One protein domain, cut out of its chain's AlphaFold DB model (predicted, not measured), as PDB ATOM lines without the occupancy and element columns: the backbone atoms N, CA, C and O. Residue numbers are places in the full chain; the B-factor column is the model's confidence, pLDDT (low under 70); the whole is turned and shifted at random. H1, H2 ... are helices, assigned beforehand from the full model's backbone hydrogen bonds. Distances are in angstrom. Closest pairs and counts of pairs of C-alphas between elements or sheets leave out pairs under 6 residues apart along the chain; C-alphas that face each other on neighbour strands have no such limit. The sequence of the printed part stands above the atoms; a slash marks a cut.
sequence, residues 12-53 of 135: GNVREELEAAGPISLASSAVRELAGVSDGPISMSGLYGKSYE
ATOM      1  N   GLY A  12     -42.991   0.456  40.139       92.94
ATOM      2  CA  GLY A  12     -44.173   1.263  40.438       92.94
ATOM      3  C   GLY A  12     -45.438   0.653  39.844       92.94
ATOM      4  O   GLY A  12     -46.402   0.454  40.569       92.94
ATOM      5  N   ASN A  13     -45.386   0.244  38.574       91.88
ATOM      6  CA  ASN A  13     -46.525  -0.396  37.910       91.88
ATOM      7  C   ASN A  13     -46.848  -1.760  38.524       91.88
ATOM      8  O   ASN A  13     -48.008  -2.092  38.715       91.88
ATOM      9  N   VAL A  14     -45.822  -2.539  38.877       90.19
ATOM     10  CA  VAL A  14     -46.015  -3.830  39.559       90.19
ATOM     11  C   VAL A  14     -46.642  -3.637  40.941       90.19
ATOM     12  O   VAL A  14     -47.476  -4.433  41.354       90.19
ATOM     13  N   ARG A  15     -46.272  -2.568  41.656       87.25
ATOM     14  CA  ARG A  15     -46.882  -2.232  42.947       87.25
ATOM     15  C   ARG A  15     -48.360  -1.898  42.797       87.25
ATOM     16  O   ARG A  15     -49.152  -2.376  43.596       87.25
ATOM     17  N   GLU A  16     -48.691  -1.070  41.810       87.12
ATOM     18  CA  GLU A  16     -50.073  -0.699  41.493       87.12
ATOM     19  C   GLU A  16     -50.897  -1.934  41.118       87.12
ATOM     20  O   GLU A  16     -51.990  -2.107  41.641       87.12
ATOM     21  N   GLU A  17     -50.345  -2.829  40.293       83.62
ATOM     22  CA  GLU A  17     -50.996  -4.087  39.913       83.62
ATOM     23  C   GLU A  17     -51.301  -4.990  41.113       83.62
ATOM     24  O   GLU A  17     -52.364  -5.595  41.172       83.62
ATOM     25  N   LEU A  18     -50.365  -5.078  42.059       78.06
ATOM     26  CA  LEU A  18     -50.493  -5.892  43.270       78.06
ATOM     27  C   LEU A  18     -51.258  -5.187  44.399       78.06
ATOM     28  O   LEU A  18     -51.352  -5.743  45.491       78.06
ATOM     29  N   GLU A  19     -51.701  -3.944  44.186       80.62
ATOM     30  CA  GLU A  19     -52.285  -3.073  45.216       80.62
ATOM     31  C   GLU A  19     -51.439  -3.004  46.506       80.62
ATOM     32  O   GLU A  19     -51.933  -2.846  47.624       80.62
ATOM     33  N   ALA A  20     -50.118  -3.137  46.363       75.69
ATOM     34  CA  ALA A  20     -49.218  -3.307  47.493       75.69
ATOM     35  C   ALA A  20     -48.859  -1.958  48.134       75.69
ATOM     36  O   ALA A  20     -48.405  -1.021  47.471       75.69
ATOM     37  N   ALA A  21     -48.970  -1.869  49.460       80.81
ATOM     38  CA  ALA A  21     -48.487  -0.712  50.205       80.81
ATOM     39  C   ALA A  21     -46.971  -0.816  50.464       80.81
ATOM     40  O   ALA A  21     -46.479  -1.826  50.963       80.81
ATOM     41  N   GLY A  22     -46.229   0.259  50.177       79.12
ATOM     42  CA  GLY A  22     -44.809   0.375  50.529       79.12
ATOM     43  C   GLY A  22     -43.811  -0.103  49.459       79.12
ATOM     44  O   GLY A  22     -44.143  -0.223  48.274       79.12
ATOM     45  N   PRO A  23     -42.530  -0.279  49.836       85.12
ATOM     46  CA  PRO A  23     -41.482  -0.666  48.901       85.12
ATOM     47  C   PRO A  23     -41.661  -2.115  48.433       85.12
ATOM     48  O   PRO A  23     -41.946  -3.011  49.220       85.12
ATOM     49  N   ILE A  24     -41.434  -2.338  47.141       90.00
ATOM     50  CA  ILE A  24     -41.488  -3.656  46.500       90.00
ATOM     51  C   ILE A  24     -40.159  -3.890  45.791       90.00
ATOM     52  O   ILE A  24     -39.520  -2.945  45.326       90.00
ATOM     53  N   SER A  25     -39.765  -5.155  45.677       92.38
ATOM     54  CA  SER A  25     -38.610  -5.571  44.889       92.38
ATOM     55  C   SER A  25     -38.932  -6.825  44.080       92.38
ATOM     56  O   SER A  25     -39.893  -7.529  44.375       92.38
ATOM     57  N   LEU A  26     -38.081  -7.163  43.113       90.25
ATOM     58  CA  LEU A  26     -38.173  -8.445  42.407       90.25
ATOM     59  C   LEU A  26     -37.992  -9.660  43.334       90.25
ATOM     60  O   LEU A  26     -38.394 -10.761  42.987       90.25
ATOM     61  N   ALA A  27     -37.389  -9.480  44.513       85.69
ATOM     62  CA  ALA A  27     -37.255 -10.545  45.499       85.69
ATOM     63  C   ALA A  27     -38.525 -10.750  46.342       85.69
ATOM     64  O   ALA A  27     -38.627 -11.760  47.035       85.69
ATOM     65  N   SER A  28     -39.485  -9.818  46.296       83.81
ATOM     66  CA  SER A  28     -40.746  -9.926  47.030       83.81
ATOM     67  C   SER A  28     -41.544 -11.138  46.547       83.81
ATOM     68  O   SER A  28     -41.704 -11.339  45.343       83.81
ATOM     69  N   SER A  29     -42.087 -11.918  47.485       80.56
ATOM     70  CA  SER A  29     -42.855 -13.133  47.183       80.56
ATOM     71  C   SER A  29     -44.019 -12.871  46.226       80.56
ATOM     72  O   SER A  29     -44.144 -13.577  45.236       80.56
ATOM     73  N   ALA A  30     -44.791 -11.805  46.450       74.06
ATOM     74  CA  ALA A  30     -45.918 -11.434  45.593       74.06
ATOM     75  C   ALA A  30     -45.503 -11.098  44.143       74.06
ATOM     76  O   ALA A  30     -46.203 -11.432  43.194       74.06
ATOM     77  N   VAL A  31     -44.333 -10.477  43.948       83.38
ATOM     78  CA  VAL A  31     -43.812 -10.154  42.605       83.38
ATOM     79  C   VAL A  31     -43.343 -11.414  41.886       83.38
ATOM     80  O   VAL A  31     -43.588 -11.588  40.696       83.38
ATOM     81  N   ARG A  32     -42.674 -12.303  42.620       84.31
ATOM     82  CA  ARG A  32     -42.248 -13.615  42.129       84.31
ATOM     83  C   ARG A  32     -43.427 -14.492  41.739       84.31
ATOM     84  O   ARG A  32     -43.397 -15.129  40.691       84.31
ATOM     85  N   GLU A  33     -44.469 -14.466  42.552       76.06
ATOM     86  CA  GLU A  33     -45.722 -15.159  42.301       76.06
ATOM     87  C   GLU A  33     -46.420 -14.634  41.045       76.06
ATOM     88  O   GLU A  33     -46.735 -15.428  40.165       76.06
ATOM     89  N   LEU A  34     -46.538 -13.310  40.898       78.06
ATOM     90  CA  LEU A  34     -47.074 -12.684  39.687       78.06
ATOM     91  C   LEU A  34     -46.273 -13.051  38.425       78.06
ATOM     92  O   LEU A  34     -46.839 -13.214  37.345       78.06
ATOM     93  N   ALA A  35     -44.953 -13.198  38.555       80.94
ATOM     94  CA  ALA A  35     -44.079 -13.641  37.470       80.94
ATOM     95  C   ALA A  35     -44.132 -15.162  37.211       80.94
ATOM     96  O   ALA A  35     -43.569 -15.618  36.218       80.94
ATOM     97  N   GLY A  36     -44.760 -15.954  38.087       74.62
ATOM     98  CA  GLY A  36     -44.749 -17.418  38.017       74.62
ATOM     99  C   GLY A  36     -43.382 -18.050  38.316       74.62
ATOM    100  O   GLY A  36     -43.119 -19.169  37.881       74.62
ATOM    101  N   VAL A  37     -42.494 -17.351  39.036       74.38
ATOM    102  CA  VAL A  37     -41.114 -17.789  39.318       74.38
ATOM    103  C   VAL A  37     -40.932 -18.027  40.814       74.38
ATOM    104  O   VAL A  37     -40.724 -17.088  41.580       74.38
ATOM    105  N   SER A  38     -40.963 -19.290  41.239       69.50
ATOM    106  CA  SER A  38     -40.816 -19.672  42.652       69.50
ATOM    107  C   SER A  38     -39.379 -19.577  43.171       69.50
ATOM    108  O   SER A  38     -39.178 -19.241  44.336       69.50
ATOM    109  N   ASP A  39     -38.383 -19.824  42.318       73.44
ATOM    110  CA  ASP A  39     -36.964 -19.729  42.664       73.44
ATOM    111  C   ASP A  39     -36.117 -19.350  41.438       73.44
ATOM    112  O   ASP A  39     -36.547 -19.483  40.291       73.44
ATOM    113  N   GLY A  40     -34.908 -18.855  41.684       83.00
ATOM    114  CA  GLY A  40     -33.952 -18.476  40.655       83.00
ATOM    115  C   GLY A  40     -34.093 -17.034  40.150       83.00
ATOM    116  O   GLY A  40     -34.739 -16.183  40.792       83.00
ATOM    117  N   PRO A  41     -33.411 -16.723  39.030       88.12
ATOM    118  CA  PRO A  41     -33.381 -15.390  38.449       88.12
ATOM    119  C   PRO A  41     -34.773 -14.919  38.041       88.12
ATOM    120  O   PRO A  41     -35.533 -15.638  37.402       88.12
ATOM    121  N   ILE A  42     -35.070 -13.671  38.372       91.38
ATOM    122  CA  ILE A  42     -36.287 -12.978  37.966       91.38
ATOM    123  C   ILE A  42     -35.890 -11.642  37.348       91.38
ATOM    124  O   ILE A  42     -34.951 -10.982  37.799       91.38
ATOM    125  N   SER A  43     -36.604 -11.242  36.305       92.44
ATOM    126  CA  SER A  43     -36.405  -9.973  35.619       92.44
ATOM    127  C   SER A  43     -37.736  -9.250  35.451       92.44
ATOM    128  O   SER A  43     -38.798  -9.868  35.384       92.44
ATOM    129  N   MET A  44     -37.673  -7.925  35.308       93.12
ATOM    130  CA  MET A  44     -38.848  -7.105  34.989       93.12
ATOM    131  C   MET A  44     -39.539  -7.544  33.691       93.12
ATOM    132  O   MET A  44     -40.746  -7.385  33.556       93.12
ATOM    133  N   SER A  45     -38.797  -8.126  32.744       89.50
ATOM    134  CA  SER A  45     -39.369  -8.614  31.489       89.50
ATOM    135  C   SER A  45     -40.291  -9.824  31.664       89.50
ATOM    136  O   SER A  45     -41.170 -10.029  30.839       89.50
ATOM    137  N   GLY A  46     -40.131 -10.607  32.736       86.12
ATOM    138  CA  GLY A  46     -41.032 -11.725  33.042       86.12
ATOM    139  C   GLY A  46     -42.423 -11.290  33.520       86.12
ATOM    140  O   GLY A  46     -43.309 -12.126  33.652       86.12
ATOM    141  N   LEU A  47     -42.616  -9.992  33.774       88.38
ATOM    142  CA  LEU A  47     -43.858  -9.424  34.298       88.38
ATOM    143  C   LEU A  47     -44.748  -8.801  33.209       88.38
ATOM    144  O   LEU A  47     -45.880  -8.422  33.504       88.38
ATOM    145  N   TYR A  48     -44.273  -8.670  31.965       89.19
ATOM    146  CA  TYR A  48     -45.095  -8.112  30.883       89.19
ATOM    147  C   TYR A  48     -46.355  -8.956  30.662       89.19
ATOM    148  O   TYR A  48     -46.285 -10.180  30.569       89.19
ATOM    149  N   GLY A  49     -47.509  -8.291  30.571       83.56
ATOM    150  CA  GLY A  49     -48.805  -8.939  30.361       83.56
ATOM    151  C   GLY A  49     -49.316  -9.769  31.542       83.56
ATOM    152  O   GLY A  49     -50.368 -10.393  31.419       83.56
ATOM    153  N   LYS A  50     -48.603  -9.797  32.675       82.31
ATOM    154  CA  LYS A  50     -49.064 -10.489  33.880       82.31
ATOM    155  C   LYS A  50     -50.099  -9.645  34.616       82.31
ATOM    156  O   LYS A  50     -50.091  -8.417  34.561       82.31
ATOM    157  N   SER A  51     -50.992 -10.335  35.304       77.19
ATOM    158  CA  SER A  51     -52.075  -9.738  36.073       77.19
ATOM    159  C   SER A  51     -52.217 -10.480  37.388       77.19
ATOM    160  O   SER A  51     -52.153 -11.715  37.392       77.19
ATOM    161  N   TYR A  52     -52.386  -9.734  38.478       66.38
ATOM    162  CA  TYR A  52     -52.692 -10.317  39.784       66.38
ATOM    163  C   TYR A  52     -54.140 -10.810  39.827       66.38
ATOM    164  O   TYR A  52     -54.429 -11.830  40.445       66.38
ATOM    165  N   GLU A  53     -55.026 -10.135  39.091       59.09
ATOM    166  CA  GLU A  53     -56.415 -10.545  38.912       59.09
ATOM    167  C   GLU A  53     -56.666 -11.068  37.494       59.09
ATOM    168  O   GLU A  53     -56.407 -10.387  36.504       59.09
TER     169      GLU A  53
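This is residues 12 to 53 of the 135 residues of an uncharacterized protein of Pseudovibrio sp. Tun.PSC04-5.I4 (UniProt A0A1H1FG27). There is little regular structure: three short helices, H1, H2 and H3, sit at the corners of a triangle, and loops wind between them. The 42 printed residues hold three named helices, in the order H1, H2, H3, and no named strand; the class is all helix, with 16 residues in named elements. The whole is compact, with a radius of gyration of the C-alphas of 9.3 A, and rounded, spanning 25 by 20 by 15 A.

H1, residues 12 to 17, is 8.7 A long and begins at C-alpha 12 (-44.173, 1.263, 40.438). H2, residues 29 to 34, is 8.6 A long. H3, residues 44 to 47, ends at C-alpha 47 (-43.858, -9.424, 34.298).

H1 and H2 are close but not clearly touching, the closest C-alphas being those of Val 14 and Val 31, 7.4 A apart. Their lines are only just about perpendicular, at 72 degrees. H3 is close to but not clearly touching H2, with C-alphas 34 and 47 closest at 7.1 A. In H1 and H2 every O i to N i+4 pair is within hydrogen-bond range; H3 is too short for one.

The C-alphas of Ala 21 and Gly 40 are farthest apart, 24.9 A. The printed part has no cut. The link from H1 to H2 is long. Residues 38, 52 and 53 have pLDDT under 70.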